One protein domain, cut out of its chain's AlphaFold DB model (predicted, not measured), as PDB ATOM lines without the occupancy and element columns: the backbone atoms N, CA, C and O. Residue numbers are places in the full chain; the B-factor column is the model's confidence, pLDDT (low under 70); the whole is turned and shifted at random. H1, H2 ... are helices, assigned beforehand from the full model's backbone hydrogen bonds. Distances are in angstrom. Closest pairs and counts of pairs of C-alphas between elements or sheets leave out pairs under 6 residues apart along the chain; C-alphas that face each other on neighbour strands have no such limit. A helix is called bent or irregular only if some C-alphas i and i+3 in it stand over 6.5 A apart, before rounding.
ATOM      1  N   VAL A   2      -2.097  39.996 -27.718       70.50
ATOM      2  CA  VAL A   2      -1.799  41.442 -27.606       70.50
ATOM      3  C   VAL A   2      -1.699  41.945 -26.154       70.50
ATOM      4  O   VAL A   2      -0.731  42.612 -25.815       70.50
ATOM      5  N   CYS A   3      -2.614  41.559 -25.257       65.19
ATOM      6  CA  CYS A   3      -2.556  41.978 -23.845       65.19
ATOM      7  C   CYS A   3      -1.304  41.475 -23.107       65.19
ATOM      8  O   CYS A   3      -0.784  42.179 -22.246       65.19
ATOM      9  N   ALA A   4      -0.807  40.280 -23.454       60.62
ATOM     10  CA  ALA A   4       0.431  39.745 -22.887       60.62
ATOM     11  C   ALA A   4       1.628  40.595 -23.321       60.62
ATOM     12  O   ALA A   4       2.446  40.964 -22.488       60.62
ATOM     13  N   ALA A   5       1.689  40.932 -24.614       63.59
ATOM     14  CA  ALA A   5       2.743  41.766 -25.180       63.59
ATOM     15  C   ALA A   5       2.752  43.164 -24.544       63.59
ATOM     16  O   ALA A   5       3.788  43.600 -24.063       63.59
ATOM     17  N   ILE A   6       1.582  43.800 -24.418       70.12
ATOM     18  CA  ILE A   6       1.445  45.118 -23.778       70.12
ATOM     19  C   ILE A   6       1.878  45.074 -22.306       70.12
ATOM     20  O   ILE A   6       2.591  45.963 -21.850       70.12
ATOM     21  N   ALA A   7       1.480  44.045 -21.550       64.75
ATOM     22  CA  ALA A   7       1.901  43.899 -20.156       64.75
ATOM     23  C   ALA A   7       3.422  43.711 -20.037       64.75
ATOM     24  O   ALA A   7       4.051  44.290 -19.152       64.75
ATOM     25  N   LEU A   8       4.021  42.938 -20.947       62.06
ATOM     26  CA  LEU A   8       5.469  42.755 -21.002       62.06
ATOM     27  C   LEU A   8       6.190  44.071 -21.320       62.06
ATOM     28  O   LEU A   8       7.151  44.403 -20.632       62.06
ATOM     29  N   ASP A   9       5.694  44.825 -22.301       65.88
ATOM     30  CA  ASP A   9       6.244  46.112 -22.746       65.88
ATOM     31  C   ASP A   9       6.105  47.217 -21.685       65.88
ATOM     32  O   ASP A   9       6.958  48.100 -21.586       65.88
ATOM     33  N   LEU A  10       5.057  47.168 -20.852       63.34
ATOM     34  CA  LEU A  10       4.910  48.082 -19.717       63.34
ATOM     35  C   LEU A  10       5.880  47.761 -18.571       63.34
ATOM     36  O   LEU A  10       6.378  48.681 -17.922       63.34
ATOM     37  N   VAL A  11       6.129  46.477 -18.278       62.62
ATOM     38  CA  VAL A  11       6.942  46.078 -17.109       62.62
ATOM     39  C   VAL A  11       8.433  46.011 -17.426       62.62
ATOM     40  O   VAL A  11       9.272  46.322 -16.574       62.62
ATOM     41  N   LEU A  12       8.792  45.611 -18.643       61.72
ATOM     42  CA  LEU A  12      10.137  45.765 -19.170       61.72
ATOM     43  C   LEU A  12      10.151  47.092 -19.919       61.72
ATOM     44  O   LEU A  12       9.783  47.103 -21.090       61.72
ATOM     45  N   PRO A  13      10.555  48.212 -19.285       58.34
ATOM     46  CA  PRO A  13      10.597  49.471 -20.004       58.34
ATOM     47  C   PRO A  13      11.431  49.257 -21.269       58.34
ATOM     48  O   PRO A  13      12.492  48.626 -21.192       58.34
ATOM     49  N   LEU A  14      10.941  49.759 -22.410       56.50
ATOM     50  CA  LEU A  14      11.575  49.732 -23.738       56.50
ATOM     51  C   LEU A  14      12.905  50.529 -23.769       56.50
ATOM     52  O   LEU A  14      13.209  51.280 -24.692       56.50
ATOM     53  N   GLN A  15      13.736  50.395 -22.740       58.03
ATOM     54  CA  GLN A  15      15.056  50.985 -22.642       58.03
ATOM     55  C   GLN A  15      16.022  50.135 -23.463       58.03
ATOM     56  O   GLN A  15      16.716  49.248 -22.952       58.03
ATOM     57  N   ARG A  16      16.045  50.423 -24.768       53.28
ATOM     58  CA  ARG A  16      17.079  49.961 -25.697       53.28
ATOM     59  C   ARG A  16      18.458  50.220 -25.077       53.28
ATOM     60  O   ARG A  16      18.807  51.359 -24.796       53.28
ATOM     61  N   GLY A  17      19.224  49.151 -24.861       55.12
ATOM     62  CA  GLY A  17      20.612  49.208 -24.377       55.12
ATOM     63  C   GLY A  17      20.830  48.756 -22.929       55.12
ATOM     64  O   GLY A  17      21.941  48.359 -22.584       55.12
ATOM     65  N   THR A  18      19.795  48.713 -22.087       59.28
ATOM     66  CA  THR A  18      19.919  48.211 -20.705       59.28
ATOM     67  C   THR A  18      19.578  46.728 -20.629       59.28
ATOM     68  O   THR A  18      18.470  46.312 -20.963       59.28
ATOM     69  N   ARG A  19      20.519  45.903 -20.152       65.19
ATOM     70  CA  ARG A  19      20.265  44.471 -19.926       65.19
ATOM     71  C   ARG A  19      19.146  44.306 -18.893       65.19
ATOM     72  O   ARG A  19      19.309  44.680 -17.731       65.19
ATOM     73  N   ALA A  20      18.027  43.708 -19.298       69.75
ATOM     74  CA  ALA A  20      16.966  43.336 -18.372       69.75
ATOM     75  C   ALA A  20      17.506  42.319 -17.353       69.75
ATOM     76  O   ALA A  20      17.954  41.227 -17.708       69.75
ATOM     77  N   SER A  21      17.498  42.695 -16.072       82.12
ATOM     78  CA  SER A  21      17.872  41.791 -14.982       82.12
ATOM     79  C   SER A  21      16.914  40.601 -14.932       82.12
ATOM     80  O   SER A  21      15.709  40.773 -15.111       82.12
ATOM     81  N   ALA A  22      17.427  39.412 -14.602       84.75
ATOM     82  CA  ALA A  22      16.613  38.214 -14.388       84.75
ATOM     83  C   ALA A  22      15.446  38.476 -13.419       84.75
ATOM     84  O   ALA A  22      14.328  38.036 -13.663       84.75
ATOM     85  N   ARG A  23      15.677  39.278 -12.369       84.19
ATOM     86  CA  ARG A  23      14.636  39.667 -11.409       84.19
ATOM     87  C   ARG A  23      13.516  40.487 -12.058       84.19
ATOM     88  O   ARG A  23      12.354  40.271 -11.741       84.19
ATOM     89  N   ARG A  24      13.852  41.402 -12.978       83.62
ATOM     90  CA  ARG A  24      12.860  42.192 -13.730       83.62
ATOM     91  C   ARG A  24      12.071  41.324 -14.706       83.62
ATOM     92  O   ARG A  24      10.872  41.509 -14.818       83.62
ATOM     93  N   ILE A  25      12.724  40.362 -15.360       85.62
ATOM     94  CA  ILE A  25      12.061  39.423 -16.278       85.62
ATOM     95  C   ILE A  25      11.058  38.542 -15.520       85.62
ATOM     96  O   ILE A  25       9.923  38.397 -15.955       85.62
ATOM     97  N   LEU A  26      11.446  38.007 -14.359       87.56
ATOM     98  CA  LEU A  26      10.541  37.219 -13.516       87.56
ATOM     99  C   LEU A  26       9.371  38.057 -12.986       87.56
ATOM    100  O   LEU A  26       8.238  37.585 -12.977       87.56
ATOM    101  N   LEU A  27       9.622  39.310 -12.591       85.56
ATOM    102  CA  LEU A  27       8.563  40.233 -12.182       85.56
ATOM    103  C   LEU A  27       7.596  40.529 -13.339       85.56
ATOM    104  O   LEU A  27       6.386  40.475 -13.145       85.56
ATOM    105  N   ALA A  28       8.117  40.786 -14.543       83.81
ATOM    106  CA  ALA A  28       7.312  40.996 -15.745       83.81
ATOM    107  C   ALA A  28       6.434  39.786 -16.066       83.81
ATOM    108  O   ALA A  28       5.256  39.950 -16.362       83.81
ATOM    109  N   ALA A  29       6.977  38.577 -15.932       85.62
ATOM    110  CA  ALA A  29       6.229  37.344 -16.134       85.62
ATOM    111  C   ALA A  29       5.116  37.152 -15.093       85.62
ATOM    112  O   ALA A  29       3.995  36.804 -15.451       85.62
ATOM    113  N   ALA A  30       5.387  37.442 -13.816       88.62
ATOM    114  CA  ALA A  30       4.365  37.391 -12.773       88.62
ATOM    115  C   ALA A  30       3.224  38.388 -13.049       88.62
ATOM    116  O   ALA A  30       2.053  38.015 -12.989       88.62
ATOM    117  N   VAL A  31       3.554  39.631 -13.415       87.00
ATOM    118  CA  VAL A  31       2.557  40.653 -13.773       87.00
ATOM    119  C   VAL A  31       1.767  40.239 -15.016       87.00
ATOM    120  O   VAL A  31       0.542  40.338 -15.015       87.00
ATOM    121  N   ALA A  32       2.432  39.717 -16.049       85.31
ATOM    122  CA  ALA A  32       1.763  39.203 -17.240       85.31
ATOM    123  C   ALA A  32       0.792  38.063 -16.896       85.31
ATOM    124  O   ALA A  32      -0.333  38.056 -17.392       85.31
ATOM    125  N   GLY A  33       1.172  37.150 -15.998       85.06
ATOM    126  CA  GLY A  33       0.296  36.087 -15.505       85.06
ATOM    127  C   GLY A  33      -0.959  36.618 -14.813       85.06
ATOM    128  O   GLY A  33      -2.056  36.146 -15.111       85.06
ATOM    129  N   VAL A  34      -0.821  37.646 -13.966       89.31
ATOM    130  CA  VAL A  34      -1.965  38.331 -13.337       89.31
ATOM    131  C   VAL A  34      -2.867  38.970 -14.385       89.31
ATOM    132  O   VAL A  34      -4.067  38.704 -14.405       89.31
ATOM    133  N   VAL A  35      -2.304  39.774 -15.289       87.00
ATOM    134  CA  VAL A  35      -3.076  40.469 -16.330       87.00
ATOM    135  C   VAL A  35      -3.813  39.469 -17.217       87.00
ATOM    136  O   VAL A  35      -4.997  39.641 -17.489       87.00
ATOM    137  N   LEU A  36      -3.146  38.396 -17.641       84.56
ATOM    138  CA  LEU A  36      -3.756  37.385 -18.500       84.56
ATOM    139  C   LEU A  36      -4.842  36.589 -17.787       84.56
ATOM    140  O   LEU A  36      -5.820  36.220 -18.428       84.56
ATOM    141  N   PHE A  37      -4.697  36.348 -16.484       87.12
ATOM    142  CA  PHE A  37      -5.763  35.747 -15.696       87.12
ATOM    143  C   PHE A  37      -6.983  36.671 -15.612       87.12
ATOM    144  O   PHE A  37      -8.090  36.229 -15.893       87.12
ATOM    145  N   LEU A  38      -6.784  37.964 -15.326       86.06
ATOM    146  CA  LEU A  38      -7.874  38.948 -15.281       86.06
ATOM    147  C   LEU A  38      -8.589  39.093 -16.630       86.06
ATOM    148  O   LEU A  38      -9.812  39.153 -16.670       86.06
ATOM    149  N   VAL A  39      -7.844  39.096 -17.737       85.69
ATOM    150  CA  VAL A  39      -8.417  39.120 -19.096       85.69
ATOM    151  C   VAL A  39      -9.209  37.846 -19.400       85.69
ATOM    152  O   VAL A  39     -10.174  37.894 -20.156       85.69
ATOM    153  N   ALA A  40      -8.821  36.710 -18.818       84.31
ATOM    154  CA  ALA A  40      -9.522  35.443 -18.993       84.31
ATOM    155  C   ALA A  40     -10.746  35.288 -18.073       84.31
ATOM    156  O   ALA A  40     -11.614  34.474 -18.379       84.31
ATOM    157  N   LEU A  41     -10.862  36.070 -16.989       84.12
ATOM    158  CA  LEU A  41     -11.980  35.969 -16.040       84.12
ATOM    159  C   LEU A  41     -13.366  36.019 -16.705       84.12
ATOM    160  O   LEU A  41     -14.160  35.137 -16.401       84.12
ATOM    161  N   PRO A  42     -13.678  36.943 -17.636       82.50
ATOM    162  CA  PRO A  42     -14.995  36.976 -18.276       82.50
ATOM    163  C   PRO A  42     -15.334  35.694 -19.046       82.50
ATOM    164  O   PRO A  42     -16.498  35.327 -19.141       82.50
ATOM    165  N   VAL A  43     -14.322  35.001 -19.580       82.88
ATOM    166  CA  VAL A  43     -14.488  33.730 -20.309       82.88
ATOM    167  C   VAL A  43     -14.761  32.575 -19.348       82.88
ATOM    168  O   VAL A  43     -15.425  31.608 -19.706       82.88
ATOM    169  N   PHE A  44     -14.245  32.671 -18.127       77.50
ATOM    170  CA  PHE A  44     -14.404  31.646 -17.110       77.50
ATOM    171  C   PHE A  44     -15.760  31.690 -16.397       77.50
ATOM    172  O   PHE A  44     -16.073  30.720 -15.714       77.50
ATOM    173  N   SER A  45     -16.564  32.754 -16.552       79.62
ATOM    174  CA  SER A  45     -17.843  32.926 -15.835       79.62
ATOM    175  C   SER A  45     -17.686  32.627 -14.334       79.62
ATOM    176  O   SER A  45     -18.215  31.631 -13.836       79.62
ATOM    177  N   PRO A  46     -16.877  33.423 -13.608       72.88
ATOM    178  CA  PRO A  46     -16.366  33.084 -12.281       72.88
ATOM    179  C   PRO A  46     -17.467  32.832 -11.247       72.88
ATOM    180  O   PRO A  46     -17.246  32.081 -10.304       72.88
ATOM    181  N   GLU A  47     -18.654  33.400 -11.443       77.06
ATOM    182  CA  GLU A  47     -19.850  33.155 -10.638       77.06
ATOM    183  C   GLU A  47     -20.376  31.706 -10.709       77.06
ATOM    184  O   GLU A  47     -21.084  31.270  -9.804       77.06
ATOM    185  N   HIS A  48     -19.986  30.938 -11.730       74.56
ATOM    186  CA  HIS A  48     -20.327  29.521 -11.901       74.56
ATOM    187  C   HIS A  48     -19.176  28.572 -11.524       74.56
ATOM    188  O   HIS A  48     -19.359  27.353 -11.496       74.56
ATOM    189  N   LEU A  49     -17.980  29.100 -11.240       73.00
ATOM    190  CA  LEU A  49     -16.806  28.302 -10.900       73.00
ATOM    191  C   LEU A  49     -16.626  28.168  -9.390       73.00
ATOM    192  O   LEU A  49     -16.717  29.129  -8.629       73.00
ATOM    193  N   VAL A  50     -16.257  26.961  -8.957       83.00
ATOM    194  CA  VAL A  50     -15.855  26.720  -7.567       83.00
ATOM    195  C   VAL A  50     -14.612  27.573  -7.265       83.00
ATOM    196  O   VAL A  50     -13.629  27.473  -8.009       83.00
ATOM    197  N   PRO A  51     -14.579  28.356  -6.167       83.25
ATOM    198  CA  PRO A  51     -13.452  29.238  -5.839       83.25
ATOM    199  C   PRO A  51     -12.083  28.538  -5.843       83.25
ATOM    200  O   PRO A  51     -11.072  29.116  -6.247       83.25
ATOM    201  N   GLY A  52     -12.049  27.254  -5.470       86.19
ATOM    202  CA  GLY A  52     -10.848  26.418  -5.542       86.19
ATOM    203  C   GLY A  52     -10.273  26.286  -6.958       86.19
ATOM    204  O   GLY A  52      -9.061  26.380  -7.132       86.19
ATOM    205  N   VAL A  53     -11.123  26.147  -7.979       87.25
ATOM    206  CA  VAL A  53     -10.698  26.018  -9.382       87.25
ATOM    207  C   VAL A  53     -10.118  27.332  -9.897       87.25
ATOM    208  O   VAL A  53      -9.074  27.320 -10.544       87.25
ATOM    209  N   LEU A  54     -10.731  28.472  -9.560       87.81
ATOM    210  CA  LEU A  54     -10.197  29.795  -9.911       87.81
ATOM    211  C   LEU A  54      -8.816  30.023  -9.286       87.81
ATOM    212  O   LEU A  54      -7.889  30.455  -9.969       87.81
ATOM    213  N   THR A  55      -8.663  29.663  -8.010       89.69
ATOM    214  CA  THR A  55      -7.394  29.816  -7.284       89.69
ATOM    215  C   THR A  55      -6.309  28.904  -7.863       89.69
ATOM    216  O   THR A  55      -5.184  29.345  -8.095       89.69
ATOM    217  N   ALA A  56      -6.651  27.648  -8.168       92.12
ATOM    218  CA  ALA A  56      -5.741  26.702  -8.808       92.12
ATOM    219  C   ALA A  56      -5.340  27.158 -10.220       92.12
ATOM    220  O   ALA A  56      -4.166  27.099 -10.575       92.12
ATOM    221  N   THR A  57      -6.292  27.672 -11.003       91.44
ATOM    222  CA  THR A  57      -6.045  28.192 -12.356       91.44
ATOM    223  C   THR A  57      -5.115  29.397 -12.314       91.44
ATOM    224  O   THR A  57      -4.153  29.459 -13.078       91.44
ATOM    225  N   PHE A  58      -5.344  30.327 -11.383       90.81
ATOM    226  CA  PHE A  58      -4.451  31.458 -11.165       90.81
ATOM    227  C   PHE A  58      -3.040  30.996 -10.781       90.81
ATOM    228  O   PHE A  58      -2.064  31.412 -11.403       90.81
ATOM    229  N   GLY A  59      -2.927  30.081  -9.813       94.00
ATOM    230  CA  GLY A  59      -1.643  29.523  -9.384       94.00
ATOM    231  C   GLY A  59      -0.885  28.848 -10.529       94.00
ATOM    232  O   GLY A  59       0.277  29.167 -10.779       94.00
ATOM    233  N   ALA A  60      -1.560  27.980 -11.288       92.81
ATOM    234  CA  ALA A  60      -0.998  27.330 -12.469       92.81
ATOM    235  C   ALA A  60      -0.546  28.351 -13.522       92.81
ATOM    236  O   ALA A  60       0.503  28.177 -14.143       92.81
ATOM    237  N   ARG A  61      -1.293  29.449 -13.691       91.62
ATOM    238  CA  ARG A  61      -0.934  30.520 -14.622       91.62
ATOM    239  C   ARG A  61       0.361  31.211 -14.214       91.62
ATOM    240  O   ARG A  61       1.253  31.340 -15.045       91.62
ATOM    241  N   ILE A  62       0.486  31.596 -12.946       92.62
ATOM    242  CA  ILE A  62       1.705  32.222 -12.420       92.62
ATOM    243  C   ILE A  62       2.903  31.281 -12.568       92.62
ATOM    244  O   ILE A  62       3.947  31.696 -13.071       92.62
ATOM    245  N   VAL A  63       2.752  30.007 -12.198       95.25
ATOM    246  CA  VAL A  63       3.816  29.002 -12.345       95.25
ATOM    247  C   VAL A  63       4.224  28.838 -13.809       95.25
ATOM    248  O   VAL A  63       5.418  28.828 -14.108       95.25
ATOM    249  N   GLY A  64       3.258  28.767 -14.729       91.69
ATOM    250  CA  GLY A  64       3.514  28.651 -16.164       91.69
ATOM    251  C   GLY A  64       4.309  29.833 -16.723       91.69
ATOM    252  O   GLY A  64       5.322  29.631 -17.391       91.69
ATOM    253  N   GLU A  65       3.909  31.065 -16.405       90.75
ATOM    254  CA  GLU A  65       4.622  32.264 -16.869       90.75
ATOM    255  C   GLU A  65       6.041  32.352 -16.277       90.75
ATOM    256  O   GLU A  65       7.001  32.666 -16.983       90.75
ATOM    257  N   LEU A  66       6.218  31.998 -14.998       91.38
ATOM    258  CA  LEU A  66       7.540  31.943 -14.364       91.38
ATOM    259  C   LEU A  66       8.441  30.857 -14.968       91.38
ATOM    260  O   LEU A  66       9.648  31.077 -15.117       91.38
ATOM    261  N   ALA A  67       7.878  29.703 -15.335       92.69
ATOM    262  CA  ALA A  67       8.610  28.630 -15.999       92.69
ATOM    263  C   ALA A  67       9.122  29.082 -17.375       92.69
ATOM    264  O   ALA A  67      10.309  28.925 -17.673       92.69
ATOM    265  N   VAL A  68       8.266  29.731 -18.171       91.50
ATOM    266  CA  VAL A  68       8.649  30.310 -19.468       91.50
ATOM    267  C   VAL A  68       9.741  31.364 -19.290       91.50
ATOM    268  O   VAL A  68      10.778  31.298 -19.951       91.50
ATOM    269  N   ALA A  69       9.568  32.297 -18.352       90.94
ATOM    270  CA  ALA A  69      10.549  33.342 -18.069       90.94
ATOM    271  C   ALA A  69      11.915  32.778 -17.653       90.94
ATOM    272  O   ALA A  69      12.961  33.243 -18.114       90.94
ATOM    273  N   SER A  70      11.910  31.737 -16.821       91.38
ATOM    274  CA  SER A  70      13.121  31.023 -16.411       91.38
ATOM    275  C   SER A  70      13.802  30.347 -17.602       91.38
ATOM    276  O   SER A  70      15.022  30.458 -17.751       91.38
ATOM    277  N   GLY A  71      13.023  29.726 -18.494       92.94
ATOM    278  CA  GLY A  71      13.506  29.167 -19.757       92.94
ATOM    279  C   GLY A  71      14.180  30.218 -20.638       92.94
ATOM    280  O   GLY A  71      15.315  30.022 -21.069       92.94
ATOM    281  N   VAL A  72      13.549  31.381 -20.823       91.06
ATOM    282  CA  VAL A  72      14.112  32.508 -21.593       91.06
ATOM    283  C   VAL A  72      15.435  32.992 -20.993       91.06
ATOM    284  O   VAL A  72      16.410  33.197 -21.720       91.06
ATOM    285  N   ILE A  73      15.514  33.132 -19.666       90.25
ATOM    286  CA  ILE A  73      16.760  33.495 -18.974       90.25
ATOM    287  C   ILE A  73      17.843  32.433 -19.214       90.25
ATOM    288  O   ILE A  73      18.998  32.785 -19.471       90.25
ATOM    289  N   GLY A  74      17.485  31.150 -19.142       91.88
ATOM    290  CA  GLY A  74      18.382  30.025 -19.404       91.88
ATOM    291  C   GLY A  74      18.941  30.045 -20.826       91.88
ATOM    292  O   GLY A  74      20.159  30.056 -21.003       91.88
ATOM    293  N   VAL A  75      18.065  30.154 -21.827       92.88
ATOM    294  CA  VAL A  75      18.442  30.267 -23.246       92.88
ATOM    295  C   VAL A  75      19.360  31.467 -23.463       92.88
ATOM    296  O   VAL A  75      20.426  31.323 -24.059       92.88
ATOM    297  N   ARG A  76      19.029  32.639 -22.903       88.56
ATOM    298  CA  ARG A  76      19.889  33.827 -22.999       88.56
ATOM    299  C   ARG A  76      21.287  33.565 -22.434       88.56
ATOM    300  O   ARG A  76      22.274  33.970 -23.041       88.56
ATOM    301  N   ARG A  77      21.398  32.895 -21.282       89.00
ATOM    302  CA  ARG A  77      22.699  32.546 -20.681       89.00
ATOM    303  C   ARG A  77      23.500  31.596 -21.568       89.00
ATOM    304  O   ARG A  77      24.709  31.776 -21.677       89.00
ATOM    305  N   LEU A  78      22.851  30.615 -22.192       92.88
ATOM    306  CA  LEU A  78      23.505  29.687 -23.117       92.88
ATOM    307  C   LEU A  78      24.028  30.411 -24.361       92.88
ATOM    308  O   LEU A  78      25.184  30.216 -24.722       92.88
ATOM    309  N   LEU A  79      23.238  31.311 -24.949       91.25
ATOM    310  CA  LEU A  79      23.657  32.110 -26.105       91.25
ATOM    311  C   LEU A  79      24.826  33.052 -25.783       91.25
ATOM    312  O   LEU A  79      25.733  33.209 -26.596       91.25
ATOM    313  N   VAL A  80      24.840  33.649 -24.584       90.56
ATOM    314  CA  VAL A  80      25.982  34.452 -24.114       90.56
ATOM    315  C   VAL A  80      27.228  33.579 -23.944       90.56
ATOM    316  O   VAL A  80      28.313  33.973 -24.362       90.56
ATOM    317  N   ARG A  81      27.089  32.375 -23.369       91.06
ATOM    318  CA  ARG A  81      28.205  31.423 -23.216       91.06
ATOM    319  C   ARG A  81      28.742  30.920 -24.555       91.06
ATOM    320  O   ARG A  81      29.943  30.721 -24.674       91.06
ATOM    321  N   ALA A  82      27.874  30.747 -25.545       93.19
ATOM    322  CA  ALA A  82      28.246  30.368 -26.905       93.19
ATOM    323  C   ALA A  82      28.891  31.520 -27.703       93.19
ATOM    324  O   ALA A  82      29.324  31.311 -28.832       93.19
ATOM    325  N   GLY A  83      28.938  32.740 -27.152       90.94
ATOM    326  CA  GLY A  83      29.498  33.916 -27.823       90.94
ATOM    327  C   GLY A  83      28.611  34.495 -28.930       90.94
ATOM    328  O   GLY A  83      29.032  35.419 -29.620       90.94
TER     329      GLY A  83
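What this domain is: This is residues 2 to 83 of the 86 residues of an uncharacterized protein of Microbacterium sp. Root280D1 (UniProt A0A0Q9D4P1). Two helices, H2 and H3, make a long helical hairpin, and the short helix H1 folds back over H2 on the side away from H3, with H2 in the middle. H3 makes the longest axis, and residues 75 to 83 stick out at its end. The printed part has 82 residues with three named helices in the order H1, H2, H3, no named strand, and the class all helix. It is loose, with a radius of gyration of the C-alphas of 15.2 A, and a rod spanning 52 by 22 by 17 A.

Where its parts are: H1 is residues 2 to 11, beginning at C-alpha 2 at (-1.799, 41.442, -27.606). H2 is residues 22 to 44, 31.8 A long, with a kink of 27 degrees near residue 38. H2 is only just irregular: C-alphas 39 and 42 are 7.0 A apart. H3 is residues 51 to 81, 45.2 A long, ending at C-alpha 81 at (28.205, 31.423, -23.216).

How they stand to each other: H1 and H2 form a helical hairpin and touch, the closest C-alphas being those of Val 11 and Ala 28, 5.3 A apart. They run opposite ways at a shallow tilt of 34.6 degrees, only just short of steep. H2 and H3 form another helical hairpin and touch, the closest C-alphas being those of Gly 33 and Ile 62, 5.1 A apart. They run opposite ways at a shallow tilt of 34 degrees, only just short of steep. H1 and H3 are apart. Every O i to N i+4 pair is within hydrogen-bond range in H1 and H3, and 17 of 19 are in H2.

The domain as a whole: The C-alphas farthest apart, those of His 48 and Gly 83, are 52.5 A apart. The printed part has no cut, and both links are short. Residues 14 to 19 stand free. Residues 3 to 5 and 7 to 20 have pLDDT under 70.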